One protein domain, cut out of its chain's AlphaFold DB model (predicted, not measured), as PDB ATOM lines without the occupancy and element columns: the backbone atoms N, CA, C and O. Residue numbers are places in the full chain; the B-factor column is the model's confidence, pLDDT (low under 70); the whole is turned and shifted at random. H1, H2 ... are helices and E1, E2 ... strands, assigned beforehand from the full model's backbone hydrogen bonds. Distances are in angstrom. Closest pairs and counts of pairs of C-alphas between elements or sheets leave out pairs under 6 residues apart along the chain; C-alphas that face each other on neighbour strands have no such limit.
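This is residues 962 to 1178 of the 1245 residues of an uncharacterized protein of Oscillospiraceae bacterium (UniProt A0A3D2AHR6). Two lobes lie end to end along the longest axis: one is a twisted, curled six-stranded sheet with H2 over one face and short H4 over the other, and the second is a small three-stranded sheet with H6, H7, H8 and H9 round it. H3 packs on H2 and the edge strand E2, while residues 1158 to 1166 stick out from the smaller lobe. The printed part has 217 residues, with nine named helices and eleven named strands in the order E1 H1 E2 H2 H3 E3 E4 E5 H4 H5 E6 E7 H6 E8 H7 E9 H8 E10 E11 H9. The large sheet, E2 E7 E6 E5 E4 E3, is antiparallel, the small one, E1 E8 E9, is parallel, and the class is mixed. The whole is compact, with a radius of gyration of the C-alphas of 18.3 A and spans of 56 by 41 by 32 A.

The twisted large sheet runs E2 (980 to 987), E7 (1088 to 1097), E6 (1078 to 1085), E5 (1047 to 1052), E4 (1039 to 1044), E3 (1029 to 1035). Within hydrogen-bond range are N 981 and O 1096 at 2.8 A, N 1093 and O 1081 at 2.8 A, N 1084 and O 1050 at 2.8 A, N 1049 and O 1042 at 2.8 A, and N 1033 and O 1041 at 2.8 A. E3, E4 and E5 form a meander, each strand the antiparallel neighbour of the one before. H2 (990 to 1003) is on this sheet; its closest C-alphas to E7 are Ala 996 and Ser 1091, 6.6 A apart. With residues 997 to 1001 alone, H2 touches H3 (1012 to 1018) in a helical hairpin at a steep tilt of 39 degrees, closest at C-alphas 1001 and 1015, 4.7 A. H4 (1054 to 1059) is on the opposite face from H2, at a height over the sheet of 7.9 A; H5 (1067 to 1071) only grazes the sheet. In the small sheet, E8 (1116 to 1120) has E1 (966 to 970) and E9 (1142 to 1144) as neighbours, with N 969 and O 1118 at 2.9 A and N 1119 and O 1143 at 2.8 A. E8, H7 (1128 to 1135) and E9 form a strand-helix-strand unit, parallel neighbours joined through a helix, with a right-handed crossover. H1 (971 to 974), H6 (1101 to 1113), H7, H8 (1147 to 1157) and H9 (1173 to 1178) only graze this sheet. H6 touches H9 with residues 1103 to 1106 alone, closest at C-alphas 1106 and 1174, 7.2 A. E10 (1160 to 1163) and E11 (1167 to 1169) pair with no named strand. Each O i to N i+4 pair is within range in H3, H4, H5, H6, H7 and H9, against 8 of 10 in H2 and 5 of 7 in H8; H1 is too short for one.

E1 begins at C-alpha 966, (24.322, -15.432, -48.281). E7 measures 26.9 A, E6 23.2 A, H2 21.2 A, E2 20.0 A and H6 18.6 A. H9 ends at C-alpha 1178, (27.524, -1.004, -46.788).

The C-alphas farthest apart, of Gly 962 and Glu 991, are 57.3 A apart. The printed part has no cut, no link is long, and no printed residue is under 70 in pLDDT.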
ATOM      1  N   GLY A 962      25.126  -7.914 -56.561       89.69
ATOM      2  CA  GLY A 962      23.659  -7.933 -56.677       89.69
ATOM      3  C   GLY A 962      23.021  -9.307 -56.942       89.69
ATOM      4  O   GLY A 962      21.838  -9.363 -57.254       89.69
ATOM      5  N   ARG A 963      23.788 -10.404 -56.871       89.94
ATOM      6  CA  ARG A 963      23.301 -11.797 -56.902       89.94
ATOM      7  C   ARG A 963      23.549 -12.544 -55.589       89.94
ATOM      8  O   ARG A 963      23.222 -13.726 -55.508       89.94
ATOM      9  N   VAL A 964      24.216 -11.922 -54.620       93.31
ATOM     10  CA  VAL A 964      24.515 -12.512 -53.312       93.31
ATOM     11  C   VAL A 964      23.214 -12.633 -52.520       93.31
ATOM     12  O   VAL A 964      22.430 -11.691 -52.466       93.31
ATOM     13  N   ASN A 965      22.999 -13.795 -51.911       93.50
ATOM     14  CA  ASN A 965      21.896 -14.091 -50.987       93.50
ATOM     15  C   ASN A 965      22.401 -14.648 -49.641       93.50
ATOM     16  O   ASN A 965      21.629 -14.714 -48.687       93.50
ATOM     17  N   VAL A 966      23.693 -14.986 -49.530       94.50
ATOM     18  CA  VAL A 966      24.322 -15.432 -48.281       94.50
ATOM     19  C   VAL A 966      25.613 -14.652 -48.027       94.50
ATOM     20  O   VAL A 966      26.426 -14.472 -48.934       94.50
ATOM     21  N   LEU A 967      25.817 -14.207 -46.792       94.88
ATOM     22  CA  LEU A 967      26.981 -13.435 -46.360       94.88
ATOM     23  C   LEU A 967      27.768 -14.211 -45.296       94.88
ATOM     24  O   LEU A 967      27.177 -14.676 -44.322       94.88
ATOM     25  N   GLN A 968      29.085 -14.337 -45.461       94.25
ATOM     26  CA  GLN A 968      29.972 -14.889 -44.434       94.25
ATOM     27  C   GLN A 968      30.481 -13.770 -43.516       94.25
ATOM     28  O   GLN A 968      31.008 -12.774 -43.997       94.25
ATOM     29  N   VAL A 969      30.316 -13.927 -42.205       92.75
ATOM     30  CA  VAL A 969      30.670 -12.928 -41.177       92.75
ATOM     31  C   VAL A 969      31.364 -13.616 -40.004       92.75
ATOM     32  O   VAL A 969      31.144 -14.809 -39.796       92.75
ATOM     33  N   THR A 970      32.169 -12.908 -39.209       90.75
ATOM     34  CA  THR A 970      32.777 -13.504 -38.003       90.75
ATOM     35  C   THR A 970      31.948 -13.245 -36.740       90.75
ATOM     36  O   THR A 970      31.194 -12.276 -36.644       90.75
ATOM     37  N   ALA A 971      32.128 -14.062 -35.702       88.19
ATOM     38  CA  ALA A 971      31.569 -13.777 -34.376       88.19
ATOM     39  C   ALA A 971      32.106 -12.464 -33.759       88.19
ATOM     40  O   ALA A 971      31.445 -11.876 -32.906       88.19
ATOM     41  N   GLN A 972      33.278 -11.985 -34.197       86.94
ATOM     42  CA  GLN A 972      33.871 -10.719 -33.753       86.94
ATOM     43  C   GLN A 972      33.273  -9.500 -34.481       86.94
ATOM     44  O   GLN A 972      33.111  -8.451 -33.860       86.94
ATOM     45  N   ASP A 973      32.871  -9.656 -35.749       88.88
ATOM     46  CA  ASP A 973      32.036  -8.689 -36.480       88.88
ATOM     47  C   ASP A 973      30.667  -8.511 -35.814       88.88
ATOM     48  O   ASP A 973      30.158  -7.398 -35.718       88.88
ATOM     49  N   LEU A 974      30.072  -9.615 -35.345       89.81
ATOM     50  CA  LEU A 974      28.751  -9.615 -34.712       89.81
ATOM     51  C   LEU A 974      28.772  -9.218 -33.230       89.81
ATOM     52  O   LEU A 974      27.748  -8.771 -32.717       89.81
ATOM     53  N   PHE A 975      29.894  -9.369 -32.525       90.81
ATOM     54  CA  PHE A 975      30.044  -8.946 -31.128       90.81
ATOM     55  C   PHE A 975      31.349  -8.155 -30.925       90.81
ATOM     56  O   PHE A 975      32.295  -8.666 -30.315       90.81
ATOM     57  N   PRO A 976      31.407  -6.895 -31.402       88.50
ATOM     58  CA  PRO A 976      32.567  -6.028 -31.216       88.50
ATOM     59  C   PRO A 976      32.820  -5.681 -29.737       88.50
ATOM     60  O   PRO A 976      32.015  -5.950 -28.836       88.50
ATOM     61  N   LYS A 977      33.981  -5.071 -29.466       85.44
ATOM     62  CA  LYS A 977      34.483  -4.833 -28.102       85.44
ATOM     63  C   LYS A 977      33.470  -4.084 -27.227       85.44
ATOM     64  O   LYS A 977      32.999  -3.012 -27.586       85.44
ATOM     65  N   GLY A 978      33.176  -4.641 -26.051       85.69
ATOM     66  CA  GLY A 978      32.215  -4.088 -25.085       85.69
ATOM     67  C   GLY A 978      30.798  -4.672 -25.163       85.69
ATOM     68  O   GLY A 978      30.052  -4.555 -24.191       85.69
ATOM     69  N   CYS A 979      30.437  -5.370 -26.248       88.88
ATOM     70  CA  CYS A 979      29.144  -6.061 -26.360       88.88
ATOM     71  C   CYS A 979      28.986  -7.152 -25.297       88.88
ATOM     72  O   CYS A 979      27.947  -7.269 -24.635       88.88
ATOM     73  N   ILE A 980      30.045  -7.941 -25.114       91.19
ATOM     74  CA  ILE A 980      30.080  -9.048 -24.168       91.19
ATOM     75  C   ILE A 980      30.575  -8.545 -22.807       91.19
ATOM     76  O   ILE A 980      31.610  -7.891 -22.696       91.19
ATOM     77  N   THR A 981      29.822  -8.852 -21.751       90.69
ATOM     78  CA  THR A 981      30.040  -8.320 -20.399       90.69
ATOM     79  C   THR A 981      30.050  -9.424 -19.351       90.69
ATOM     80  O   THR A 981      29.104 -10.208 -19.247       90.69
ATOM     81  N   LEU A 982      31.088  -9.467 -18.515       91.50
ATOM     82  CA  LEU A 982      31.115 -10.353 -17.354       91.50
ATOM     83  C   LEU A 982      30.177  -9.810 -16.264       91.50
ATOM     84  O   LEU A 982      30.334  -8.690 -15.782       91.50
ATOM     85  N   ARG A 983      29.182 -10.607 -15.869       92.06
ATOM     86  CA  ARG A 983      28.169 -10.269 -14.852       92.06
ATOM     87  C   ARG A 983      28.445 -10.895 -13.484       92.06
ATOM     88  O   ARG A 983      27.778 -10.537 -12.515       92.06
ATOM     89  N   GLY A 984      29.419 -11.798 -13.385       90.31
ATOM     90  CA  GLY A 984      29.905 -12.308 -12.107       90.31
ATOM     91  C   GLY A 984      30.853 -13.499 -12.231       90.31
ATOM     92  O   GLY A 984      30.849 -14.215 -13.229       90.31
ATOM     93  N   ILE A 985      31.629 -13.724 -11.171       92.56
ATOM     94  CA  ILE A 985      32.513 -14.882 -11.000       92.56
ATOM     95  C   ILE A 985      32.007 -15.685  -9.800       92.56
ATOM     96  O   ILE A 985      31.698 -15.113  -8.749       92.56
ATOM     97  N   LYS A 986      31.896 -17.005  -9.949       91.19
ATOM     98  CA  LYS A 986      31.588 -17.961  -8.878       91.19
ATOM     99  C   LYS A 986      32.736 -18.977  -8.807       91.19
ATOM    100  O   LYS A 986      32.686 -19.983  -9.512       91.19
ATOM    101  N   PRO A 987      33.806 -18.701  -8.045       89.88
ATOM    102  CA  PRO A 987      34.895 -19.654  -7.870       89.88
ATOM    103  C   PRO A 987      34.460 -20.788  -6.927       89.88
ATOM    104  O   PRO A 987      33.505 -20.624  -6.160       89.88
ATOM    105  N   VAL A 988      35.167 -21.919  -6.948       86.25
ATOM    106  CA  VAL A 988      34.908 -23.033  -6.016       86.25
ATOM    107  C   VAL A 988      35.490 -22.746  -4.622       86.25
ATOM    108  O   VAL A 988      34.831 -23.032  -3.621       86.25
ATOM    109  N   ARG A 989      36.661 -22.095  -4.531       82.62
ATOM    110  CA  ARG A 989      37.206 -21.506  -3.288       82.62
ATOM    111  C   ARG A 989      37.354 -19.995  -3.459       82.62
ATOM    112  O   ARG A 989      37.576 -19.520  -4.565       82.62
ATOM    113  N   LYS A 990      37.218 -19.204  -2.392       71.50
ATOM    114  CA  LYS A 990      37.200 -17.732  -2.527       71.50
ATOM    115  C   LYS A 990      38.562 -17.144  -2.897       71.50
ATOM    116  O   LYS A 990      38.590 -16.123  -3.575       71.50
ATOM    117  N   GLU A 991      39.650 -17.797  -2.500       71.38
ATOM    118  CA  GLU A 991      41.019 -17.406  -2.862       71.38
ATOM    119  C   GLU A 991      41.327 -17.524  -4.373       71.38
ATOM    120  O   GLU A 991      42.227 -16.853  -4.864       71.38
ATOM    121  N   ASP A 992      40.574 -18.330  -5.129       82.12
ATOM    122  CA  ASP A 992      40.921 -18.723  -6.508       82.12
ATOM    123  C   ASP A 992      40.601 -17.669  -7.595       82.12
ATOM    124  O   ASP A 992      40.909 -17.883  -8.767       82.12
ATOM    125  N   ILE A 993      39.964 -16.539  -7.255       87.69
ATOM    126  CA  ILE A 993      39.394 -15.596  -8.245       87.69
ATOM    127  C   ILE A 993      40.457 -15.001  -9.176       87.69
ATOM    128  O   ILE A 993      40.259 -14.971 -10.390       87.69
ATOM    129  N   GLU A 994      41.573 -14.523  -8.624       88.31
ATOM    130  CA  GLU A 994      42.622 -13.852  -9.402       88.31
ATOM    131  C   GLU A 994      43.321 -14.837 -10.345       88.31
ATOM    132  O   GLU A 994      43.477 -14.555 -11.534       88.31
ATOM    133  N   LEU A 995      43.641 -16.040  -9.853       90.19
ATOM    134  CA  LEU A 995      44.239 -17.097 -10.669       90.19
ATOM    135  C   LEU A 995      43.277 -17.572 -11.768       90.19
ATOM    136  O   LEU A 995      43.702 -17.801 -12.897       90.19
ATOM    137  N   ALA A 996      41.971 -17.639 -11.479       91.81
ATOM    138  CA  ALA A 996      40.956 -17.986 -12.469       91.81
ATOM    139  C   ALA A 996      40.882 -16.958 -13.608       91.81
ATOM    140  O   ALA A 996      40.754 -17.340 -14.773       91.81
ATOM    141  N   ILE A 997      40.984 -15.659 -13.295       92.00
ATOM    142  CA  ILE A 997      41.064 -14.591 -14.303       92.00
ATOM    143  C   ILE A 997      42.350 -14.733 -15.120       92.00
ATOM    144  O   ILE A 997      42.275 -14.747 -16.346       92.00
ATOM    145  N   ILE A 998      43.507 -14.891 -14.467       92.44
ATOM    146  CA  ILE A 998      44.815 -14.995 -15.134       92.44
ATOM    147  C   ILE A 998      44.869 -16.205 -16.072       92.44
ATOM    148  O   ILE A 998      45.261 -16.056 -17.228       92.44
ATOM    149  N   TYR A 999      44.442 -17.390 -15.627       93.81
ATOM    150  CA  TYR A 999      44.427 -18.593 -16.467       93.81
ATOM    151  C   TYR A 999      43.447 -18.455 -17.635       93.81
ATOM    152  O   TYR A 999      43.809 -18.785 -18.761       93.81
ATOM    153  N   SER A1000      42.259 -17.884 -17.415       93.50
ATOM    154  CA  SER A1000      41.302 -17.623 -18.504       93.50
ATOM    155  C   SER A1000      41.850 -16.620 -19.522       93.50
ATOM    156  O   SER A1000      41.780 -16.861 -20.722       93.50
ATOM    157  N   ALA A1001      42.454 -15.522 -19.062       93.44
ATOM    158  CA  ALA A1001      43.083 -14.530 -19.929       93.44
ATOM    159  C   ALA A1001      44.269 -15.116 -20.709       93.44
ATOM    160  O   ALA A1001      44.452 -14.777 -21.872       93.44
ATOM    161  N   SER A1002      45.035 -16.025 -20.096       93.44
ATOM    162  CA  SER A1002      46.161 -16.717 -20.736       93.44
ATOM    163  C   SER A1002      45.675 -17.678 -21.827       93.44
ATOM    164  O   SER A1002      46.122 -17.579 -22.964       93.44
ATOM    165  N   MET A1003      44.691 -18.535 -21.523       92.44
ATOM    166  CA  MET A1003      44.077 -19.469 -22.484       92.44
ATOM    167  C   MET A1003      43.469 -18.768 -23.710       92.44
ATOM    168  O   MET A1003      43.471 -19.324 -24.803       92.44
ATOM    169  N   LEU A1004      42.945 -17.550 -23.535       91.19
ATOM    170  CA  LEU A1004      42.304 -16.768 -24.600       91.19
ATOM    171  C   LEU A1004      43.261 -15.771 -25.288       91.19
ATOM    172  O   LEU A1004      42.867 -15.114 -26.252       91.19
ATOM    173  N   ALA A1005      44.509 -15.643 -24.820       88.25
ATOM    174  CA  ALA A1005      45.454 -14.614 -25.266       88.25
ATOM    175  C   ALA A1005      45.804 -14.703 -26.758       88.25
ATOM    176  O   ALA A1005      45.963 -13.667 -27.410       88.25
ATOM    177  N   ASP A1006      45.850 -15.918 -27.306       84.50
ATOM    178  CA  ASP A1006      46.291 -16.187 -28.680       84.50
ATOM    179  C   ASP A1006      45.144 -16.621 -29.619       84.50
ATOM    180  O   ASP A1006      45.305 -16.579 -30.834       84.50
ATOM    181  N   VAL A1007      43.945 -16.911 -29.093       84.12
ATOM    182  CA  VAL A1007      42.744 -17.270 -29.885       84.12
ATOM    183  C   VAL A1007      41.991 -16.022 -30.373       84.12
ATOM    184  O   VAL A1007      41.997 -14.997 -29.685       84.12
ATOM    185  N   ASN A1008      41.302 -16.077 -31.521       79.31
ATOM    186  CA  ASN A1008      40.568 -14.940 -32.103       79.31
ATOM    187  C   ASN A1008      39.080 -14.839 -31.681       79.31
ATOM    188  O   ASN A1008      38.211 -14.429 -32.445       79.31
ATOM    189  N   THR A1009      38.776 -15.178 -30.426       85.75
ATOM    190  CA  THR A1009      37.411 -15.129 -29.871       85.75
ATOM    191  C   THR A1009      37.076 -13.766 -29.241       85.75
ATOM    192  O   THR A1009      37.920 -13.206 -28.534       85.75
ATOM    193  N   PRO A1010      35.848 -13.226 -29.390       85.12
ATOM    194  CA  PRO A1010      35.444 -11.965 -28.754       85.12
ATOM    195  C   PRO A1010      35.411 -12.030 -27.211       85.12
ATOM    196  O   PRO A1010      35.426 -10.993 -26.549       85.12
ATOM    197  N   LEU A1011      35.459 -13.227 -26.607       89.00
ATOM    198  CA  LEU A1011      35.661 -13.399 -25.158       89.00
ATOM    199  C   LEU A1011      37.008 -12.850 -24.658       89.00
ATOM    200  O   LEU A1011      37.118 -12.446 -23.498       89.00
ATOM    201  N   LYS A1012      38.030 -12.841 -25.522       88.69
ATOM    202  CA  LYS A1012      39.416 -12.442 -25.234       88.69
ATOM    203  C   LYS A1012      39.508 -11.103 -24.507       88.69
ATOM    204  O   LYS A1012      40.128 -11.013 -23.449       88.69
ATOM    205  N   ASP A1013      38.844 -10.086 -25.049       86.44
ATOM    206  CA  ASP A1013      38.914  -8.710 -24.550       86.44
ATOM    207  C   ASP A1013      38.319  -8.554 -23.141       86.44
ATOM    208  O   ASP A1013      38.745  -7.687 -22.381       86.44
ATOM    209  N   ILE A1014      37.386  -9.429 -22.747       89.62
ATOM    210  CA  ILE A1014      36.808  -9.439 -21.396       89.62
ATOM    211  C   ILE A1014      37.872  -9.846 -20.371       89.62
ATOM    212  O   ILE A1014      38.031  -9.205 -19.332       89.62
ATOM    213  N   PHE A1015      38.595 -10.933 -20.652       89.44
ATOM    214  CA  PHE A1015      39.552 -11.510 -19.712       89.44
ATOM    215  C   PHE A1015      40.889 -10.762 -19.715       89.44
ATOM    216  O   PHE A1015      41.435 -10.524 -18.639       89.44
ATOM    217  N   LEU A1016      41.372 -10.296 -20.875       88.44
ATOM    218  CA  LEU A1016      42.548  -9.418 -20.935       88.44
ATOM    219  C   LEU A1016      42.260  -8.049 -20.292       88.44
ATOM    220  O   LEU A1016      43.071  -7.590 -19.481       88.44
ATOM    221  N   GLY A1017      41.076  -7.470 -20.517       86.12
ATOM    222  CA  GLY A1017      40.659  -6.220 -19.876       86.12
ATOM    223  C   GLY A1017      40.636  -6.302 -18.343       86.12
ATOM    224  O   GLY A1017      41.060  -5.363 -17.670       86.12
ATOM    225  N   MET A1018      40.254  -7.450 -17.765       85.75
ATOM    226  CA  MET A1018      40.367  -7.684 -16.313       85.75
ATOM    227  C   MET A1018      41.816  -7.750 -15.802       85.75
ATOM    228  O   MET A1018      42.054  -7.453 -14.635       85.75
ATOM    229  N   THR A1019      42.789  -8.091 -16.654       84.81
ATOM    230  CA  THR A1019      44.231  -7.995 -16.338       84.81
ATOM    231  C   THR A1019      44.825  -6.606 -16.630       84.81
ATOM    232  O   THR A1019      46.036  -6.417 -16.512       84.81
ATOM    233  N   GLY A1020      43.998  -5.630 -17.028       80.44
ATOM    234  CA  GLY A1020      44.443  -4.303 -17.467       80.44
ATOM    235  C   GLY A1020      45.297  -4.348 -18.737       80.44
ATOM    236  O   GLY A1020      46.264  -3.597 -18.838       80.44
ATOM    237  N   ASP A1021      45.008  -5.298 -19.637       78.00
ATOM    238  CA  ASP A1021      45.767  -5.633 -20.857       78.00
ATOM    239  C   ASP A1021      47.265  -5.935 -20.635       78.00
ATOM    240  O   ASP A1021      48.058  -6.046 -21.579       78.00
ATOM    241  N   ASN A1022      47.682  -6.111 -19.379       82.81
ATOM    242  CA  ASN A1022      49.075  -6.271 -19.003       82.81
ATOM    243  C   ASN A1022      49.549  -7.703 -19.279       82.81
ATOM    244  O   ASN A1022      49.614  -8.539 -18.377       82.81
ATOM    245  N   ARG A1023      49.954  -7.965 -20.529       83.12
ATOM    246  CA  ARG A1023      50.446  -9.276 -20.997       83.12
ATOM    247  C   ARG A1023      51.569  -9.893 -20.146       83.12
ATOM    248  O   ARG A1023      51.791 -11.091 -20.244       83.12
ATOM    249  N   LYS A1024      52.250  -9.122 -19.288       85.75
ATOM    250  CA  LYS A1024      53.250  -9.627 -18.323       85.75
ATOM    251  C   LYS A1024      52.649 -10.448 -17.172       85.75
ATOM    252  O   LYS A1024      53.398 -11.114 -16.470       85.75
ATOM    253  N   LEU A1025      51.334 -10.361 -16.952       85.31
ATOM    254  CA  LEU A1025      50.592 -11.160 -15.969       85.31
ATOM    255  C   LEU A1025      50.077 -12.483 -16.554       85.31
ATOM    256  O   LEU A1025      49.628 -13.343 -15.802       85.31
ATOM    257  N   LEU A1026      50.113 -12.640 -17.880       90.31
ATOM    258  CA  LEU A1026      49.655 -13.850 -18.555       90.31
ATOM    259  C   LEU A1026      50.715 -14.944 -18.423       90.31
ATOM    260  O   LEU A1026      51.912 -14.699 -18.579       90.31
ATOM    261  N   CYS A1027      50.266 -16.160 -18.139       92.00
ATOM    262  CA  CYS A1027      51.129 -17.330 -18.122       92.00
ATOM    263  C   CYS A1027      51.316 -17.850 -19.554       92.00
ATOM    264  O   CYS A1027      50.409 -17.741 -20.380       92.00
ATOM    265  N   LYS A1028      52.470 -18.459 -19.846       92.19
ATOM    266  CA  LYS A1028      52.654 -19.184 -21.109       92.19
ATOM    267  C   LYS A1028      51.702 -20.385 -21.136       92.19
ATOM    268  O   LYS A1028      51.688 -21.168 -20.185       92.19
ATOM    269  N   VAL A1029      50.955 -20.534 -22.227       94.25
ATOM    270  CA  VAL A1029      50.152 -21.728 -22.513       94.25
ATOM    271  C   VAL A1029      50.951 -22.659 -23.426       94.25
ATOM    272  O   VAL A1029      51.635 -22.206 -24.346       94.25
ATOM    273  N   GLU A1030      50.879 -23.960 -23.172       94.00
ATOM    274  CA  GLU A1030      51.508 -25.008 -23.977       94.00
ATOM    275  C   GLU A1030      50.450 -26.019 -24.439       94.00
ATOM    276  O   GLU A1030      49.501 -26.305 -23.707       94.00
ATOM    277  N   ASN A1031      50.599 -26.539 -25.664       91.88
ATOM    278  CA  ASN A1031      49.652 -27.453 -26.321       91.88
ATOM    279  C   ASN A1031      48.185 -26.984 -26.208       91.88
ATOM    280  O   ASN A1031      47.338 -27.691 -25.666       91.88
ATOM    281  N   LEU A1032      47.913 -25.763 -26.686       91.69
ATOM    282  CA  LEU A1032      46.569 -25.191 -26.750       91.69
ATOM    283  C   LEU A1032      45.759 -25.865 -27.872       91.69
ATOM    284  O   LEU A1032      46.017 -25.653 -29.054       91.69
ATOM    285  N   GLU A1033      44.775 -26.667 -27.483       90.12
ATOM    286  CA  GLU A1033      43.831 -27.373 -28.346       90.12
ATOM    287  C   GLU A1033      42.470 -26.662 -28.329       90.12
ATOM    288  O   GLU A1033      41.837 -26.515 -27.278       90.12
ATOM    289  N   THR A1034      41.984 -26.254 -29.504       88.12
ATOM    290  CA  THR A1034      40.596 -25.807 -29.689       88.12
ATOM    291  C   THR A1034      39.699 -27.013 -29.935       88.12
ATOM    292  O   THR A1034      39.918 -27.782 -30.871       88.12
ATOM    293  N   LEU A1035      38.665 -27.166 -29.108       87.62
ATOM    294  CA  LEU A1035      37.624 -28.173 -29.269       87.62
ATOM    295  C   LEU A1035      36.347 -27.494 -29.766       87.62
ATOM    296  O   LEU A1035      35.629 -26.831 -29.014       87.62
ATOM    297  N   ASP A1036      36.111 -27.667 -31.064       80.94
ATOM    298  CA  ASP A1036      35.080 -27.004 -31.863       80.94
ATOM    299  C   ASP A1036      33.695 -27.025 -31.174       80.94
ATOM    300  O   ASP A1036      33.142 -28.088 -30.879       80.94
ATOM    301  N   GLY A1037      33.130 -25.847 -30.886       80.81
ATOM    302  CA  GLY A1037      31.832 -25.703 -30.204       80.81
ATOM    303  C   GLY A1037      31.791 -26.166 -28.735       80.81
ATOM    304  O   GLY A1037      30.707 -26.254 -28.156       80.81
ATOM    305  N   MET A1038      32.938 -26.476 -28.120       88.25
ATOM    306  CA  MET A1038      33.040 -26.932 -26.728       88.25
ATOM    307  C   MET A1038      33.910 -26.023 -25.854       88.25
ATOM    308  O   MET A1038      33.480 -25.707 -24.740       88.25
ATOM    309  N   GLY A1039      35.077 -25.586 -26.335       91.00
ATOM    310  CA  GLY A1039      35.989 -24.675 -25.630       91.00
ATOM    311  C   GLY A1039      37.465 -24.946 -25.933       91.00
ATOM    312  O   GLY A1039      37.789 -25.534 -26.961       91.00
ATOM    313  N   TYR A1040      38.354 -24.533 -25.031       92.81
ATOM    314  CA  TYR A1040      39.807 -24.649 -25.190       92.81
ATOM    315  C   TYR A1040      40.435 -25.468 -24.059       92.81
ATOM    316  O   TYR A1040      40.028 -25.380 -22.895       92.81
ATOM    317  N   VAL A1041      41.463 -26.237 -24.403       94.19
ATOM    318  CA  VAL A1041      42.227 -27.100 -23.495       94.19
ATOM    319  C   VAL A1041      43.709 -26.806 -23.674       94.19
ATOM    320  O   VAL A1041      44.157 -26.588 -24.789       94.19
ATOM    321  N   GLY A1042      44.485 -26.772 -22.598       94.94
ATOM    322  CA  GLY A1042      45.915 -26.492 -22.684       94.94
ATOM    323  C   GLY A1042      46.632 -26.744 -21.369       94.94
ATOM    324  O   GLY A1042      46.045 -27.247 -20.406       94.94
ATOM    325  N   TRP A1043      47.912 -26.399 -21.329       95.12
ATOM    326  CA  TRP A1043      48.767 -26.587 -20.163       95.12
ATOM    327  C   TRP A1043      49.367 -25.255 -19.727       95.12
ATOM    328  O   TRP A1043      49.900 -24.510 -20.546       95.12
ATOM    329  N   ILE A1044      49.278 -24.954 -18.433       94.62
ATOM    330  CA  ILE A1044      49.830 -23.744 -17.821       94.62
ATOM    331  C   ILE A1044      50.636 -24.172 -16.597       94.62
ATOM    332  O   ILE A1044      50.105 -24.816 -15.699       94.62
ATOM    333  N   ASN A1045      51.927 -23.830 -16.558       91.12
ATOM    334  CA  ASN A1045      52.845 -24.173 -15.458       91.12
ATOM    335  C   ASN A1045      52.883 -25.681 -15.097       91.12
ATOM    336  O   ASN A1045      53.178 -26.040 -13.959       91.12
ATOM    337  N   GLY A1046      52.577 -26.564 -16.057       90.94
ATOM    338  CA  GLY A1046      52.469 -28.016 -15.860       90.94
ATOM    339  C   GLY A1046      51.083 -28.523 -15.428       90.94
ATOM    340  O   GLY A1046      50.865 -29.733 -15.419       90.94
ATOM    341  N   GLU A1047      50.128 -27.641 -15.125       93.50
ATOM    342  CA  GLU A1047      48.734 -28.009 -14.852       93.50
ATOM    343  C   GLU A1047      47.895 -28.016 -16.137       93.50
ATOM    344  O   GLU A1047      48.018 -27.118 -16.971       93.50
ATOM    345  N   ARG A1048      46.996 -28.999 -16.291       94.62
ATOM    346  CA  ARG A1048      46.040 -29.027 -17.412       94.62
ATOM    347  C   ARG A1048      44.881 -28.076 -17.120       94.62
ATOM    348  O   ARG A1048      44.110 -28.317 -16.187       94.62
ATOM    349  N   VAL A1049      44.745 -27.031 -17.926       95.69
ATOM    350  CA  VAL A1049      43.709 -25.998 -17.824       95.69
ATOM    351  C   VAL A1049      42.697 -26.176 -18.953       95.69
ATOM    352  O   VAL A1049      43.052 -26.433 -20.101       95.69
ATOM    353  N   MET A1050      41.414 -26.068 -18.620       95.06
ATOM    354  CA  MET A1050      40.296 -26.244 -19.548       95.06
ATOM    355  C   MET A1050      39.290 -25.120 -19.322       95.06
ATOM    356  O   MET A1050      38.860 -24.912 -18.189       95.06
ATOM    357  N   ILE A1051      38.904 -24.403 -20.377       94.75
ATOM    358  CA  ILE A1051      37.920 -23.315 -20.325       94.75
ATOM    359  C   ILE A1051      36.878 -23.515 -21.424       94.75
ATOM    360  O   ILE A1051      37.222 -23.637 -22.597       94.75
ATOM    361  N   GLY A1052      35.596 -23.577 -21.065       93.81
ATOM    362  CA  GLY A1052      34.575 -23.931 -22.046       93.81
ATOM    363  C   GLY A1052      33.142 -24.007 -21.540       93.81
ATOM    364  O   GLY A1052      32.803 -23.611 -20.423       93.81
ATOM    365  N   SER A1053      32.302 -24.541 -22.419       92.56
ATOM    366  CA  SER A1053      30.907 -24.902 -22.174       92.56
ATOM    367  C   SER A1053      30.772 -26.056 -21.173       92.56
ATOM    368  O   SER A1053      31.737 -26.759 -20.861       92.56
ATOM    369  N   ARG A1054      29.538 -26.323 -20.723       91.38
ATOM    370  CA  ARG A1054      29.235 -27.499 -19.897       91.38
ATOM    371  C   ARG A1054      29.675 -28.816 -20.563       91.38
ATOM    372  O   ARG A1054      30.299 -29.641 -19.907       91.38
ATOM    373  N   ARG A1055      29.450 -28.954 -21.879       91.12
ATOM    374  CA  ARG A1055      29.820 -30.148 -22.663       91.12
ATOM    375  C   ARG A1055      31.303 -30.496 -22.547       91.12
ATOM    376  O   ARG A1055      31.612 -31.662 -22.355       91.12
ATOM    377  N   LEU A1056      32.200 -29.505 -22.593       93.12
ATOM    378  CA  LEU A1056      33.644 -29.732 -22.432       93.12
ATOM    379  C   LEU A1056      33.970 -30.398 -21.087       93.12
ATOM    380  O   LEU A1056      34.795 -31.305 -21.013       93.12
ATOM    381  N   MET A1057      33.318 -29.929 -20.026       94.69
ATOM    382  CA  MET A1057      33.536 -30.388 -18.657       94.69
ATOM    383  C   MET A1057      32.935 -31.785 -18.442       94.69
ATOM    384  O   MET A1057      33.601 -32.644 -17.869       94.69
ATOM    385  N   ASP A1058      31.727 -32.033 -18.966       92.69
ATOM    386  CA  ASP A1058      31.094 -33.360 -18.963       92.69
ATOM    387  C   ASP A1058      31.952 -34.384 -19.760       92.69
ATOM    388  O   ASP A1058      32.127 -35.518 -19.321       92.69
ATOM    389  N   THR A1059      32.564 -33.991 -20.892       92.94
ATOM    390  CA  THR A1059      33.460 -34.849 -21.706       92.94
ATOM    391  C   THR A1059      34.754 -35.256 -20.988       92.94
ATOM    392  O   THR A1059      35.317 -36.303 -21.304       92.94
ATOM    393  N   TYR A1060      35.216 -34.473 -20.010       93.19
ATOM    394  CA  TYR A1060      36.401 -34.780 -19.196       93.19
ATOM    395  C   TYR A1060      36.067 -35.244 -17.762       93.19
ATOM    396  O   TYR A1060      36.939 -35.201 -16.897       93.19
ATOM    397  N   ASP A1061      34.827 -35.697 -17.518       94.25
ATOM    398  CA  ASP A1061      34.314 -36.205 -16.226       94.25
ATOM    399  C   ASP A1061      34.524 -35.233 -15.041       94.25
ATOM    400  O   ASP A1061      34.814 -35.605 -13.901       94.25
ATOM    401  N   ILE A1062      34.409 -33.930 -15.317       94.44
ATOM    402  CA  ILE A1062      34.670 -32.874 -14.337       94.44
ATOM    403  C   ILE A1062      33.400 -32.614 -13.525       94.44
ATOM    404  O   ILE A1062      32.347 -32.285 -14.069       94.44
ATOM    405  N   GLN A1063      33.506 -32.705 -12.197       90.75
ATOM    406  CA  GLN A1063      32.363 -32.538 -11.294       90.75
ATOM    407  C   GLN A1063      31.770 -31.121 -11.363       90.75
ATOM    408  O   GLN A1063      32.296 -30.162 -10.794       90.75
ATOM    409  N   LEU A1064      30.640 -31.012 -12.062       90.25
ATOM    410  CA  LEU A1064      29.892 -29.782 -12.299       90.25
ATOM    411  C   LEU A1064      28.747 -29.574 -11.290       90.25
ATOM    412  O   LEU A1064      28.186 -30.541 -10.769       90.25
ATOM    413  N   PRO A1065      28.315 -28.319 -11.052       88.69
ATOM    414  CA  PRO A1065      27.110 -28.045 -10.281       88.69
ATOM    415  C   PRO A1065      25.847 -28.553 -11.000       88.69
ATOM    416  O   PRO A1065      25.819 -28.737 -12.223       88.69
ATOM    417  N   SER A1066      24.770 -28.746 -10.232       89.38
ATOM    418  CA  SER A1066      23.488 -29.219 -10.765       89.38
ATOM    419  C   SER A1066      22.872 -28.236 -11.769       89.38
ATOM    420  O   SER A1066      23.028 -27.017 -11.649       89.38
ATOM    421  N   MET A1067      22.089 -28.760 -12.719       87.00
ATOM    422  CA  MET A1067      21.386 -27.951 -13.728       87.00
ATOM    423  C   MET A1067      20.486 -26.864 -13.112       87.00
ATOM    424  O   MET A1067      20.272 -25.819 -13.715       87.00
ATOM    425  N   GLU A1068      19.973 -27.067 -11.895       87.69
ATOM    426  CA  GLU A1068      19.182 -26.071 -11.153       87.69
ATOM    427  C   GLU A1068      20.030 -24.933 -10.564       87.69
ATOM    428  O   GLU A1068      19.558 -23.805 -10.391       87.69
ATOM    429  N   TYR A1069      21.287 -25.209 -10.207       88.00
ATOM    430  CA  TYR A1069      22.237 -24.177  -9.801       88.00
ATOM    431  C   TYR A1069      22.693 -23.357 -11.012       88.00
ATOM    432  O   TYR A1069      22.755 -22.131 -10.927       88.00
ATOM    433  N   GLU A1070      22.944 -24.011 -12.146       88.12
ATOM    434  CA  GLU A1070      23.271 -23.357 -13.417       88.12
ATOM    435  C   GLU A1070      22.099 -22.499 -13.928       88.12
ATOM    436  O   GLU A1070      22.272 -21.304 -14.170       88.12
ATOM    437  N   ARG A1071      20.873 -23.047 -13.960       87.38
ATOM    438  CA  ARG A1071      19.653 -22.338 -14.398       87.38
ATOM    439  C   ARG A1071      19.351 -21.077 -13.583       87.38
ATOM    440  O   ARG A1071      18.827 -20.115 -14.131       87.38
ATOM    441  N   ARG A1072      19.705 -21.039 -12.292       87.25
ATOM    442  CA  ARG A1072      19.588 -19.827 -11.452       87.25
ATOM    443  C   ARG A1072      20.587 -18.722 -11.815       87.25
ATOM    444  O   ARG A1072      20.418 -17.592 -11.368       87.25
ATOM    445  N   HIS A1073      21.600 -19.029 -12.620       83.69
ATOM    446  CA  HIS A1073      22.650 -18.103 -13.034       83.69
ATOM    447  C   HIS A1073      22.629 -17.762 -14.533       83.69
ATOM    448  O   HIS A1073      23.197 -16.737 -14.902       83.69
ATOM    449  N   THR A1074      21.921 -18.539 -15.364       85.12
ATOM    450  CA  THR A1074      21.647 -18.220 -16.782       85.12
ATOM    451  C   THR A1074      20.427 -17.306 -17.003       85.12
ATOM    452  O   THR A1074      20.130 -16.892 -18.124       85.12
ATOM    453  N   VAL A1075      19.721 -16.930 -15.927       80.00
ATOM    454  CA  VAL A1075      18.592 -15.980 -15.954       80.00
ATOM    455  C   VAL A1075      19.006 -14.639 -16.586       80.00
ATOM    456  O   VAL A1075      20.122 -14.164 -16.379       80.00
ATOM    457  N   ASN A1076      18.085 -14.008 -17.326       79.62
ATOM    458  CA  ASN A1076      18.304 -12.786 -18.114       79.62
ATOM    459  C   ASN A1076      19.383 -12.956 -19.203       79.62
ATOM    460  O   ASN A1076      20.324 -12.166 -19.270       79.62
ATOM    461  N   GLN A1077      19.241 -14.002 -20.031       78.19
ATOM    462  CA  GLN A1077      20.096 -14.303 -21.198       78.19
ATOM    463  C   GLN A1077      21.598 -14.432 -20.868       78.19
ATOM    464  O   GLN A1077      22.462 -14.270 -21.730       78.19
ATOM    465  N   ARG A1078      21.928 -14.756 -19.612       88.31
ATOM    466  CA  ARG A1078      23.307 -15.008 -19.195       88.31
ATOM    467  C   ARG A1078      23.732 -16.393 -19.664       88.31
ATOM    468  O   ARG A1078      23.007 -17.367 -19.481       88.31
ATOM    469  N   ARG A1079      24.933 -16.488 -20.216       90.44
ATOM    470  CA  ARG A1079      25.616 -17.748 -20.517       90.44
ATOM    471  C   ARG A1079      26.674 -18.019 -19.453       90.44
ATOM    472  O   ARG A1079      27.103 -17.111 -18.736       90.44
ATOM    473  N   VAL A1080      27.032 -19.288 -19.300       92.31
ATOM    474  CA  VAL A1080      27.942 -19.755 -18.254       92.31
ATOM    475  C   VAL A1080      29.152 -20.412 -18.900       92.31
ATOM    476  O   VAL A1080      29.005 -21.330 -19.700       92.31
ATOM    477  N   ILE A1081      30.337 -19.944 -18.509       93.81
ATOM    478  CA  ILE A1081      31.622 -20.532 -18.892       93.81
ATOM    479  C   ILE A1081      32.215 -21.194 -17.654       93.81
ATOM    480  O   ILE A1081      32.262 -20.587 -16.582       93.81
ATOM    481  N   TYR A1082      32.690 -22.422 -17.804       94.62
ATOM    482  CA  TYR A1082      33.397 -23.152 -16.764       94.62
ATOM    483  C   TYR A1082      34.904 -23.109 -17.013       94.62
ATOM    484  O   TYR A1082      35.353 -23.206 -18.154       94.62
ATOM    485  N   LEU A1083      35.673 -22.985 -15.934       95.56
ATOM    486  CA  LEU A1083      37.122 -23.152 -15.914       95.56
ATOM    487  C   LEU A1083      37.462 -24.288 -14.955       95.56
ATOM    488  O   LEU A1083      37.038 -24.277 -13.795       95.56
ATOM    489  N   ALA A1084      38.263 -25.235 -15.426       95.31
ATOM    490  CA  ALA A1084      38.786 -26.337 -14.641       95.31
ATOM    491  C   ALA A1084      40.313 -26.403 -14.739       95.31
ATOM    492  O   ALA A1084      40.903 -26.077 -15.769       95.31
ATOM    493  N   VAL A1085      40.941 -26.838 -13.649       94.38
ATOM    494  CA  VAL A1085      42.394 -26.949 -13.489       94.38
ATOM    495  C   VAL A1085      42.694 -28.313 -12.875       94.38
ATOM    496  O   VAL A1085      42.043 -28.715 -11.908       94.38
ATOM    497  N   SER A1086      43.640 -29.056 -13.454       92.50
ATOM    498  CA  SER A1086      44.082 -30.369 -12.957       92.50
ATOM    499  C   SER A1086      42.914 -31.341 -12.681       92.50
ATOM    500  O   SER A1086      42.861 -32.020 -11.655       92.50
ATOM    501  N   GLY A1087      41.941 -31.365 -13.604       89.81
ATOM    502  CA  GLY A1087      40.747 -32.226 -13.561       89.81
ATOM    503  C   GLY A1087      39.640 -31.788 -12.591       89.81
ATOM    504  O   GLY A1087      38.666 -32.513 -12.413       89.81
ATOM    505  N   LYS A1088      39.761 -30.621 -11.947       91.94
ATOM    506  CA  LYS A1088      38.795 -30.121 -10.955       91.94
ATOM    507  C   LYS A1088      38.188 -28.805 -11.411       91.94
ATOM    508  O   LYS A1088      38.899 -27.938 -11.915       91.94
ATOM    509  N   LEU A1089      36.885 -28.630 -11.192       92.62
ATOM    510  CA  LEU A1089      36.232 -27.344 -11.421       92.62
ATOM    511  C   LEU A1089      36.864 -26.274 -10.516       92.62
ATOM    512  O   LEU A1089      37.008 -26.478  -9.311       92.62
ATOM    513  N   PHE A1090      37.229 -25.141 -11.109       92.62
ATOM    514  CA  PHE A1090      37.962 -24.056 -10.459       92.62
ATOM    515  C   PHE A1090      37.087 -22.802 -10.335       92.62
ATOM    516  O   PHE A1090      36.930 -22.240  -9.247       92.62
ATOM    517  N   SER A1091      36.415 -22.409 -11.423       93.38
ATOM    518  CA  SER A1091      35.423 -21.332 -11.402       93.38
ATOM    519  C   SER A1091      34.309 -21.492 -12.438       93.38
ATOM    520  O   SER A1091      34.410 -22.229 -13.418       93.38
ATOM    521  N   MET A1092      33.218 -20.768 -12.194       93.38
ATOM    522  CA  MET A1092      32.087 -20.592 -13.094       93.38
ATOM    523  C   MET A1092      31.882 -19.090 -13.340       93.38
ATOM    524  O   MET A1092      31.547 -18.332 -12.422       93.38
ATOM    525  N   PHE A1093      32.084 -18.648 -14.575       93.62
ATOM    526  CA  PHE A1093      31.889 -17.271 -15.024       93.62
ATOM    527  C   PHE A1093      30.473 -17.075 -15.578       93.62
ATOM    528  O   PHE A1093      29.932 -17.957 -16.241       93.62
ATOM    529  N   GLN A1094      29.873 -15.912 -15.324       93.00
ATOM    530  CA  GLN A1094      28.567 -15.518 -15.862       93.00
ATOM    531  C   GLN A1094      28.762 -14.392 -16.867       93.00
ATOM    532  O   GLN A1094      29.152 -13.289 -16.486       93.00
ATOM    533  N   VAL A1095      28.466 -14.657 -18.133       92.69
ATOM    534  CA  VAL A1095      28.700 -13.749 -19.258       92.69
ATOM    535  C   VAL A1095      27.357 -13.337 -19.860       92.69
ATOM    536  O   VAL A1095      26.454 -14.157 -19.981       92.69
ATOM    537  N   ALA A1096      27.197 -12.066 -20.219       90.88
ATOM    538  CA  ALA A1096      26.026 -11.566 -20.932       90.88
ATOM    539  C   ALA A1096      26.461 -10.865 -22.220       90.88
ATOM    540  O   ALA A1096      27.217  -9.891 -22.179       90.88
ATOM    541  N   TYR A1097      25.961 -11.369 -23.341       91.19
ATOM    542  CA  TYR A1097      26.101 -10.771 -24.662       91.19
ATOM    543  C   TYR A1097      25.014  -9.708 -24.815       91.19
ATOM    544  O   TYR A1097      23.886  -9.899 -24.361       91.19
ATOM    545  N   GLN A1098      25.356  -8.588 -25.434       89.62
ATOM    546  CA  GLN A1098      24.418  -7.541 -25.829       89.62
ATOM    547  C   GLN A1098      24.600  -7.312 -27.328       89.62
ATOM    548  O   GLN A1098      25.714  -7.432 -27.834       89.62
ATOM    549  N   SER A1099      23.516  -7.002 -28.029       90.69
ATOM    550  CA  SER A1099      23.564  -6.560 -29.420       90.69
ATOM    551  C   SER A1099      24.253  -5.201 -29.521       90.69
ATOM    552  O   SER A1099      23.856  -4.270 -28.813       90.69
ATOM    553  N   ASP A1100      25.215  -5.057 -30.427       90.50
ATOM    554  CA  ASP A1100      25.705  -3.738 -30.822       90.50
ATOM    555  C   ASP A1100      24.612  -2.992 -31.622       90.50
ATOM    556  O   ASP A1100      24.045  -3.586 -32.544       90.50
ATOM    557  N   PRO A1101      24.269  -1.727 -31.301       89.44
ATOM    558  CA  PRO A1101      23.194  -1.006 -31.987       89.44
ATOM    559  C   PRO A1101      23.436  -0.767 -33.483       89.44
ATOM    560  O   PRO A1101      22.489  -0.847 -34.267       89.44
ATOM    561  N   ASP A1102      24.680  -0.499 -33.887       88.19
ATOM    562  CA  ASP A1102      25.014  -0.200 -35.284       88.19
ATOM    563  C   ASP A1102      25.004  -1.494 -36.117       88.19
ATOM    564  O   ASP A1102      24.360  -1.571 -37.166       88.19
ATOM    565  N   THR A1103      25.609  -2.558 -35.588       90.31
ATOM    566  CA  THR A1103      25.553  -3.927 -36.126       90.31
ATOM    567  C   THR A1103      24.109  -4.418 -36.231       90.31
ATOM    568  O   THR A1103      23.728  -4.969 -37.261       90.31
ATOM    569  N   ALA A1104      23.269  -4.162 -35.220       90.38
ATOM    570  CA  ALA A1104      21.845  -4.485 -35.263       90.38
ATOM    571  C   ALA A1104      21.129  -3.751 -36.404       90.38
ATOM    572  O   ALA A1104      20.385  -4.388 -37.143       90.38
ATOM    573  N   ALA A1105      21.381  -2.453 -36.606       87.69
ATOM    574  CA  ALA A1105      20.778  -1.684 -37.698       87.69
ATOM    575  C   ALA A1105      21.204  -2.187 -39.094       87.69
ATOM    576  O   ALA A1105      20.379  -2.237 -40.012       87.69
ATOM    577  N   VAL A1106      22.466  -2.609 -39.243       88.25
ATOM    578  CA  VAL A1106      23.002  -3.238 -40.464       88.25
ATOM    579  C   VAL A1106      22.349  -4.605 -40.711       88.25
ATOM    580  O   VAL A1106      21.844  -4.863 -41.806       88.25
ATOM    581  N   LEU A1107      22.271  -5.459 -39.686       90.19
ATOM    582  CA  LEU A1107      21.583  -6.754 -39.741       90.19
ATOM    583  C   LEU A1107      20.091  -6.600 -40.068       90.19
ATOM    584  O   LEU A1107      19.546  -7.385 -40.842       90.19
ATOM    585  N   ASP A1108      19.438  -5.554 -39.561       88.06
ATOM    586  CA  ASP A1108      18.041  -5.247 -39.873       88.06
ATOM    587  C   ASP A1108      17.843  -4.787 -41.330       88.06
ATOM    588  O   ASP A1108      16.736  -4.835 -41.872       88.06
ATOM    589  N   SER A1109      18.909  -4.330 -41.988       85.81
ATOM    590  CA  SER A1109      18.923  -4.014 -43.418       85.81
ATOM    591  C   SER A1109      19.128  -5.263 -44.275       85.81
ATOM    592  O   SER A1109      18.297  -5.535 -45.146       85.81
ATOM    593  N   LEU A1110      20.090  -6.120 -43.915       86.31
ATOM    594  CA  LEU A1110      20.252  -7.464 -44.493       86.31
ATOM    595  C   LEU A1110      18.960  -8.298 -44.390       86.31
ATOM    596  O   LEU A1110      18.523  -8.901 -45.372       86.31
ATOM    597  N   ARG A1111      18.281  -8.254 -43.236       86.38
ATOM    598  CA  ARG A1111      16.991  -8.921 -42.991       86.38
ATOM    599  C   ARG A1111      15.882  -8.426 -43.927       86.38
ATOM    600  O   ARG A1111      15.098  -9.233 -44.414       86.38
ATOM    601  N   ARG A1112      15.828  -7.119 -44.216       86.38
ATOM    602  CA  ARG A1112      14.874  -6.520 -45.178       86.38
ATOM    603  C   ARG A1112      15.234  -6.802 -46.639       86.38
ATOM    604  O   ARG A1112      14.345  -6.814 -47.483       86.38
ATOM    605  N   ALA A1113      16.510  -7.036 -46.930       85.19
ATOM    606  CA  ALA A1113      16.991  -7.513 -48.222       85.19
ATOM    607  C   ALA A1113      16.715  -9.015 -48.456       85.19
ATOM    608  O   ALA A1113      16.671  -9.448 -49.606       85.19
ATOM    609  N   GLY A1114      16.506  -9.800 -47.390       88.31
ATOM    610  CA  GLY A1114      16.388 -11.261 -47.456       88.31
ATOM    611  C   GLY A1114      17.739 -11.985 -47.502       88.31
ATOM    612  O   GLY A1114      17.798 -13.141 -47.908       88.31
ATOM    613  N   LEU A1115      18.823 -11.311 -47.106       90.88
ATOM    614  CA  LEU A1115      20.168 -11.883 -47.034       90.88
ATOM    615  C   LEU A1115      20.296 -12.790 -45.801       90.88
ATOM    616  O   LEU A1115      20.008 -12.371 -44.679       90.88
ATOM    617  N   SER A1116      20.756 -14.022 -46.018       92.75
ATOM    618  CA  SER A1116      21.067 -14.987 -44.958       92.75
ATOM    619  C   SER A1116      22.540 -14.913 -44.536       92.75
ATOM    620  O   SER A1116      23.387 -14.406 -45.270       92.75
ATOM    621  N   LEU A1117      22.860 -15.433 -43.350       93.06
ATOM    622  CA  LEU A1117      24.178 -15.325 -42.720       93.06
ATOM    623  C   LEU A1117      24.801 -16.697 -42.452       93.06
ATOM    624  O   LEU A1117      24.150 -17.596 -41.921       93.06
ATOM    625  N   ILE A1118      26.094 -16.805 -42.745       93.88
ATOM    626  CA  ILE A1118      26.974 -17.866 -42.258       93.88
ATOM    627  C   ILE A1118      27.962 -17.217 -41.292       93.88
ATOM    628  O   ILE A1118      28.722 -16.331 -41.683       93.88
ATOM    629  N   VAL A1119      27.933 -17.643 -40.033       92.19
ATOM    630  CA  VAL A1119      28.773 -17.086 -38.972       92.19
ATOM    631  C   VAL A1119      29.936 -18.020 -38.691       92.19
ATOM    632  O   VAL A1119      29.757 -19.141 -38.212       92.19
ATOM    633  N   ASP A1120      31.129 -17.523 -38.982       89.50
ATOM    634  CA  ASP A1120      32.394 -18.154 -38.646       89.50
ATOM    635  C   ASP A1120      32.778 -17.798 -37.199       89.50
ATOM    636  O   ASP A1120      32.747 -16.624 -36.811       89.50
ATOM    637  N   CYS A1121      33.008 -18.805 -36.354       83.19
ATOM    638  CA  CYS A1121      32.775 -18.649 -34.917       83.19
ATOM    639  C   CYS A1121      33.678 -19.498 -34.012       83.19
ATOM    640  O   CYS A1121      33.336 -20.620 -33.637       83.19
ATOM    641  N   ASP A1122      34.763 -18.888 -33.531       80.19
ATOM    642  CA  ASP A1122      35.631 -19.470 -32.497       80.19
ATOM    643  C   ASP A1122      34.977 -19.529 -31.097       80.19
ATOM    644  O   ASP A1122      35.468 -20.238 -30.217       80.19
ATOM    645  N   ASP A1123      33.905 -18.766 -30.839       86.56
ATOM    646  CA  ASP A1123      33.264 -18.677 -29.516       86.56
ATOM    647  C   ASP A1123      32.271 -19.822 -29.270       86.56
ATOM    648  O   ASP A1123      31.144 -19.825 -29.762       86.56
ATOM    649  N   PHE A1124      32.665 -20.758 -28.406       87.12
ATOM    650  CA  PHE A1124      31.872 -21.911 -27.968       87.12
ATOM    651  C   PHE A1124      30.547 -21.575 -27.246       87.12
ATOM    652  O   PHE A1124      29.768 -22.487 -26.964       87.12
ATOM    653  N   ASN A1125      30.268 -20.309 -26.914       88.06
ATOM    654  CA  ASN A1125      28.975 -19.872 -26.367       88.06
ATOM    655  C   ASN A1125      28.061 -19.237 -27.420       88.06
ATOM    656  O   ASN A1125      26.890 -18.992 -27.117       88.06
ATOM    657  N   CYS A1126      28.578 -18.920 -28.605       88.62
ATOM    658  CA  CYS A1126      27.849 -18.242 -29.662       88.62
ATOM    659  C   CYS A1126      27.181 -19.282 -30.570       88.62
ATOM    660  O   CYS A1126      27.787 -19.825 -31.486       88.62
ATOM    661  N   ASP A1127      25.917 -19.583 -30.270       88.62
ATOM    662  CA  ASP A1127      25.070 -20.467 -31.070       88.62
ATOM    663  C   ASP A1127      24.000 -19.678 -31.844       88.62
ATOM    664  O   ASP A1127      23.758 -18.491 -31.609       88.62
ATOM    665  N   GLU A1128      23.327 -20.352 -32.776       89.88
ATOM    666  CA  GLU A1128      22.259 -19.758 -33.587       89.88
ATOM    667  C   GLU A1128      21.137 -19.164 -32.726       89.88
ATOM    668  O   GLU A1128      20.608 -18.104 -33.053       89.88
ATOM    669  N   ALA A1129      20.813 -19.792 -31.591       88.75
ATOM    670  CA  ALA A1129      19.793 -19.305 -30.669       88.75
ATOM    671  C   ALA A1129      20.206 -17.991 -29.978       88.75
ATOM    672  O   ALA A1129      19.355 -17.128 -29.755       88.75
ATOM    673  N   LEU A1130      21.495 -17.797 -29.669       90.12
ATOM    674  CA  LEU A1130      22.026 -16.520 -29.188       90.12
ATOM    675  C   LEU A1130      21.853 -15.434 -30.245       90.12
ATOM    676  O   LEU A1130      21.350 -14.364 -29.922       90.12
ATOM    677  N   LEU A1131      22.239 -15.708 -31.490       90.69
ATOM    678  CA  LEU A1131      22.189 -14.736 -32.582       90.69
ATOM    679  C   LEU A1131      20.748 -14.357 -32.951       90.69
ATOM    680  O   LEU A1131      20.430 -13.173 -33.058       90.69
ATOM    681  N   GLN A1132      19.856 -15.347 -33.048       90.06
ATOM    682  CA  GLN A1132      18.414 -15.152 -33.234       90.06
ATOM    683  C   GLN A1132      17.815 -14.300 -32.104       90.06
ATOM    684  O   GLN A1132      17.052 -13.375 -32.375       90.06
ATOM    685  N   THR A1133      18.204 -14.550 -30.848       88.94
ATOM    686  CA  THR A1133      17.680 -13.820 -29.680       88.94
ATOM    687  C   THR A1133      18.259 -12.408 -29.543       88.94
ATOM    688  O   THR A1133      17.518 -11.478 -29.235       88.94
ATOM    689  N   ALA A1134      19.566 -12.230 -29.755       89.69
ATOM    690  CA  ALA A1134      20.253 -10.951 -29.577       89.69
ATOM    691  C   ALA A1134      19.922  -9.959 -30.700       89.69
ATOM    692  O   ALA A1134      19.697  -8.784 -30.427       89.69
ATOM    693  N   TYR A1135      19.852 -10.434 -31.947       90.00
ATOM    694  CA  TYR A1135      19.637  -9.594 -33.128       90.00
ATOM    695  C   TYR A1135      18.240  -9.737 -33.758       90.00
ATOM    696  O   TYR A1135      17.992  -9.196 -34.833       90.00
ATOM    697  N   ASN A1136      17.305 -10.426 -33.087       89.19
ATOM    698  CA  ASN A1136      15.921 -10.631 -33.547       89.19
ATOM    699  C   ASN A1136      15.848 -11.213 -34.980       89.19
ATOM    700  O   ASN A1136      15.056 -10.779 -35.830       89.19
ATOM    701  N   LEU A1137      16.740 -12.167 -35.262       88.31
ATOM    702  CA  LEU A1137      16.906 -12.779 -36.579       88.31
ATOM    703  C   LEU A1137      15.983 -14.005 -36.719       88.31
ATOM    704  O   LEU A1137      15.854 -14.770 -35.761       88.31
ATOM    705  N   PRO A1138      15.337 -14.215 -37.883       86.81
ATOM    706  CA  PRO A1138      14.482 -15.378 -38.099       86.81
ATOM    707  C   PRO A1138      15.227 -16.716 -37.979       86.81
ATOM    708  O   PRO A1138      16.421 -16.830 -38.263       86.81
ATOM    709  N   VAL A1139      14.492 -17.765 -37.612       86.00
ATOM    710  CA  VAL A1139      15.015 -19.138 -37.610       86.00
ATOM    711  C   VAL A1139      15.337 -19.560 -39.051       86.00
ATOM    712  O   VAL A1139      14.510 -19.389 -39.945       86.00
ATOM    713  N   GLY A1140      16.532 -20.112 -39.276       84.62
ATOM    714  CA  GLY A1140      16.978 -20.617 -40.583       84.62
ATOM    715  C   GLY A1140      17.624 -19.589 -41.525       84.62
ATOM    716  O   GLY A1140      18.166 -19.997 -42.552       84.62
ATOM    717  N   THR A1141      17.634 -18.290 -41.187       87.25
ATOM    718  CA  THR A1141      18.395 -17.260 -41.937       87.25
ATOM    719  C   THR A1141      19.816 -17.059 -41.408       87.25
ATOM    720  O   THR A1141      20.557 -16.235 -41.938       87.25
ATOM    721  N   VAL A1142      20.196 -17.761 -40.341       91.94
ATOM    722  CA  VAL A1142      21.524 -17.706 -39.718       91.94
ATOM    723  C   VAL A1142      21.972 -19.129 -39.443       91.94
ATOM    724  O   VAL A1142      21.221 -19.877 -38.817       91.94
ATOM    725  N   LYS A1143      23.191 -19.465 -39.861       91.81
ATOM    726  CA  LYS A1143      23.898 -20.686 -39.473       91.81
ATOM    727  C   LYS A1143      25.197 -20.331 -38.754       91.81
ATOM    728  O   LYS A1143      25.907 -19.433 -39.208       91.81
ATOM    729  N   VAL A1144      25.535 -21.054 -37.688       91.81
ATOM    730  CA  VAL A1144      26.884 -21.020 -37.089       91.81
ATOM    731  C   VAL A1144      27.677 -22.221 -37.601       91.81
ATOM    732  O   VAL A1144      27.163 -23.338 -37.619       91.81
ATOM    733  N   LEU A1145      28.916 -22.006 -38.045       90.44
ATOM    734  CA  LEU A1145      29.749 -23.087 -38.575       90.44
ATOM    735  C   LEU A1145      30.224 -24.039 -37.474       90.44
ATOM    736  O   LEU A1145      30.752 -23.621 -36.446       90.44
ATOM    737  N   SER A1146      30.091 -25.341 -37.724       85.50
ATOM    738  CA  SER A1146      30.765 -26.370 -36.938       85.50
ATOM    739  C   SER A1146      32.220 -26.539 -37.387       85.50
ATOM    740  O   SER A1146      32.597 -26.176 -38.501       85.50
ATOM    741  N   GLY A1147      33.053 -27.153 -36.547       82.75
ATOM    742  CA  GLY A1147      34.496 -27.263 -36.782       82.75
ATOM    743  C   GLY A1147      34.929 -27.887 -38.110       82.75
ATOM    744  O   GLY A1147      35.942 -27.482 -38.673       82.75
ATOM    745  N   LYS A1148      34.156 -28.839 -38.654       85.75
ATOM    746  CA  LYS A1148      34.422 -29.415 -39.988       85.75
ATOM    747  C   LYS A1148      34.176 -28.410 -41.115       85.75
ATOM    748  O   LYS A1148      34.863 -28.440 -42.127       85.75
ATOM    749  N   GLU A1149      33.191 -27.539 -40.938       90.25
ATOM    750  CA  GLU A1149      32.740 -26.572 -41.935       90.25
ATOM    751  C   GLU A1149      33.604 -25.304 -41.884       90.25
ATOM    752  O   GLU A1149      33.962 -24.776 -42.930       90.25
ATOM    753  N   HIS A1150      34.035 -24.896 -40.684       88.50
ATOM    754  CA  HIS A1150      35.100 -23.910 -40.470       88.50
ATOM    755  C   HIS A1150      36.401 -24.334 -41.174       88.50
ATOM    756  O   HIS A1150      36.908 -23.602 -42.018       88.50
ATOM    757  N   LYS A1151      36.883 -25.566 -40.944       88.81
ATOM    758  CA  LYS A1151      38.100 -26.109 -41.593       88.81
ATOM    759  C   LYS A1151      37.967 -26.258 -43.118       88.81
ATOM    760  O   LYS A1151      38.965 -26.212 -43.828       88.81
ATOM    761  N   ALA A1152      36.745 -26.393 -43.643       90.50
ATOM    762  CA  ALA A1152      36.485 -26.335 -45.085       90.50
ATOM    763  C   ALA A1152      36.494 -24.892 -45.638       90.50
ATOM    764  O   ALA A1152      36.817 -24.684 -46.806       90.50
ATOM    765  N   LEU A1153      36.140 -23.899 -44.816       91.56
ATOM    766  CA  LEU A1153      36.092 -22.481 -45.178       91.56
ATOM    767  C   LEU A1153      37.443 -21.762 -45.013       91.56
ATOM    768  O   LEU A1153      37.706 -20.811 -45.747       91.56
ATOM    769  N   GLU A1154      38.299 -22.207 -44.092       89.50
ATOM    770  CA  GLU A1154      39.594 -21.593 -43.758       89.50
ATOM    771  C   GLU A1154      40.429 -21.175 -44.998       89.50
ATOM    772  O   GLU A1154      40.816 -20.005 -45.070       89.50
ATOM    773  N   PRO A1155      40.615 -22.006 -46.053       90.94
ATOM    774  CA  PRO A1155      41.381 -21.611 -47.247       90.94
ATOM    775  C   PRO A1155      40.729 -20.501 -48.092       90.94
ATOM    776  O   PRO A1155      41.385 -19.875 -48.931       90.94
ATOM    777  N   ALA A1156      39.428 -20.251 -47.916       90.31
ATOM    778  CA  ALA A1156      38.716 -19.164 -48.579       90.31
ATOM    779  C   ALA A1156      38.971 -17.814 -47.882       90.31
ATOM    780  O   ALA A1156      39.228 -16.817 -48.562       90.31
ATOM    781  N   VAL A1157      38.957 -17.800 -46.547       91.06
ATOM    782  CA  VAL A1157      39.040 -16.585 -45.710       91.06
ATOM    783  C   VAL A1157      40.488 -16.194 -45.365       91.06
ATOM    784  O   VAL A1157      40.754 -15.024 -45.090       91.06
ATOM    785  N   ALA A1158      41.433 -17.139 -45.430       91.38
ATOM    786  CA  ALA A1158      42.853 -16.920 -45.144       91.38
ATOM    787  C   ALA A1158      43.479 -15.722 -45.896       91.38
ATOM    788  O   ALA A1158      43.142 -15.428 -47.048       91.38
ATOM    789  N   TRP A1159      44.436 -15.055 -45.237       92.81
ATOM    790  CA  TRP A1159      45.173 -13.918 -45.798       92.81
ATOM    791  C   TRP A1159      45.952 -14.324 -47.054       92.81
ATOM    792  O   TRP A1159      46.658 -15.335 -47.065       92.81
ATOM    793  N   LEU A1160      45.881 -13.491 -48.093       91.62
ATOM    794  CA  LEU A1160      46.663 -13.638 -49.321       91.62
ATOM    795  C   LEU A1160      47.286 -12.292 -49.708       91.62
ATOM    796  O   LEU A1160      46.616 -11.267 -49.605       91.62
ATOM    797  N   PRO A1161      48.529 -12.248 -50.219       89.06
ATOM    798  CA  PRO A1161      49.135 -10.981 -50.631       89.06
ATOM    799  C   PRO A1161      48.330 -10.320 -51.761       89.06
ATOM    800  O   PRO A1161      48.162  -9.104 -51.787       89.06
ATOM    801  N   GLU A1162      47.775 -11.134 -52.657       89.38
ATOM    802  CA  GLU A1162      47.061 -10.721 -53.857       89.38
ATOM    803  C   GLU A1162      45.806 -11.590 -54.019       89.38
ATOM    804  O   GLU A1162      45.891 -12.815 -53.926       89.38
ATOM    805  N   SER A1163      44.649 -10.992 -54.316       89.88
ATOM    806  CA  SER A1163      43.454 -11.755 -54.712       89.88
ATOM    807  C   SER A1163      42.652 -11.041 -55.790       89.88
ATOM    808  O   SER A1163      42.577  -9.814 -55.835       89.88
ATOM    809  N   GLU A1164      41.985 -11.824 -56.635       89.38
ATOM    810  CA  GLU A1164      40.803 -11.343 -57.348       89.38
ATOM    811  C   GLU A1164      39.619 -11.189 -56.382       89.38
ATOM    812  O   GLU A1164      39.542 -11.871 -55.356       89.38
ATOM    813  N   GLY A1165      38.649 -10.359 -56.760       90.44
ATOM    814  CA  GLY A1165      37.336 -10.293 -56.127       90.44
ATOM    815  C   GLY A1165      36.414  -9.313 -56.842       90.44
ATOM    816  O   GLY A1165      36.682  -8.925 -57.979       90.44
ATOM    817  N   SER A1166      35.334  -8.913 -56.173       92.50
ATOM    818  CA  SER A1166      34.335  -7.979 -56.718       92.50
ATOM    819  C   SER A1166      34.193  -6.685 -55.913       92.50
ATOM    820  O   SER A1166      33.625  -5.716 -56.407       92.50
ATOM    821  N   MET A1167      34.743  -6.623 -54.704       95.19
ATOM    822  CA  MET A1167      34.791  -5.399 -53.907       95.19
ATOM    823  C   MET A1167      35.999  -5.443 -52.978       95.19
ATOM    824  O   MET A1167      36.382  -6.509 -52.510       95.19
ATOM    825  N   LEU A1168      36.586  -4.284 -52.712       94.56
ATOM    826  CA  LEU A1168      37.609  -4.077 -51.693       94.56
ATOM    827  C   LEU A1168      36.996  -3.258 -50.553       94.56
ATOM    828  O   LEU A1168      36.211  -2.347 -50.810       94.56
ATOM    829  N   HIS A1169      37.329  -3.572 -49.305       95.00
ATOM    830  CA  HIS A1169      36.801  -2.876 -48.131       95.00
ATOM    831  C   HIS A1169      37.800  -2.864 -46.961       95.00
ATOM    832  O   HIS A1169      38.804  -3.572 -46.984       95.00
ATOM    833  N   LEU A1170      37.538  -2.070 -45.917       91.75
ATOM    834  CA  LEU A1170      38.404  -1.933 -44.728       91.75
ATOM    835  C   LEU A1170      38.344  -3.127 -43.747       91.75
ATOM    836  O   LEU A1170      38.717  -2.987 -42.585       91.75
ATOM    837  N   GLY A1171      37.826  -4.284 -44.163       88.62
ATOM    838  CA  GLY A1171      37.698  -5.478 -43.319       88.62
ATOM    839  C   GLY A1171      36.583  -5.434 -42.264       88.62
ATOM    840  O   GLY A1171      36.163  -6.491 -41.819       88.62
ATOM    841  N   SER A1172      36.047  -4.263 -41.903       88.94
ATOM    842  CA  SER A1172      34.951  -4.152 -40.925       88.94
ATOM    843  C   SER A1172      33.596  -4.583 -41.495       88.94
ATOM    844  O   SER A1172      33.290  -4.283 -42.655       88.94
ATOM    845  N   PHE A1173      32.736  -5.178 -40.662       90.06
ATOM    846  CA  PHE A1173      31.356  -5.544 -41.016       90.06
ATOM    847  C   PHE A1173      30.571  -4.428 -41.724       90.06
ATOM    848  O   PHE A1173      29.980  -4.654 -42.781       90.06
ATOM    849  N   ALA A1174      30.621  -3.199 -41.198       89.44
ATOM    850  CA  ALA A1174      29.945  -2.050 -41.800       89.44
ATOM    851  C   ALA A1174      30.463  -1.735 -43.217       89.44
ATOM    852  O   ALA A1174      29.660  -1.473 -44.111       89.44
ATOM    853  N   SER A1175      31.780  -1.817 -43.454       92.38
ATOM    854  CA  SER A1175      32.358  -1.619 -44.794       92.38
ATOM    855  C   SER A1175      31.939  -2.722 -45.773       92.38
ATOM    856  O   SER A1175      31.619  -2.449 -46.931       92.38
ATOM    857  N   PHE A1176      31.875  -3.964 -45.291       93.38
ATOM    858  CA  PHE A1176      31.510  -5.143 -46.070       93.38
ATOM    859  C   PHE A1176      30.034  -5.117 -46.494       93.38
ATOM    860  O   PHE A1176      29.724  -5.297 -47.673       93.38
ATOM    861  N   VAL A1177      29.119  -4.818 -45.565       92.62
ATOM    862  CA  VAL A1177      27.681  -4.735 -45.862       92.62
ATOM    863  C   VAL A1177      27.326  -3.448 -46.599       92.62
ATOM    864  O   VAL A1177      26.636  -3.511 -47.611       92.62
ATOM    865  N   GLY A1178      27.828  -2.291 -46.157       91.44
ATOM    866  CA  GLY A1178      27.524  -1.004 -46.788       91.44
ATOM    867  C   GLY A1178      27.946  -0.950 -48.258       91.44
ATOM    868  O   GLY A1178      27.231  -0.400 -49.091       91.44
TER     869      GLY A1178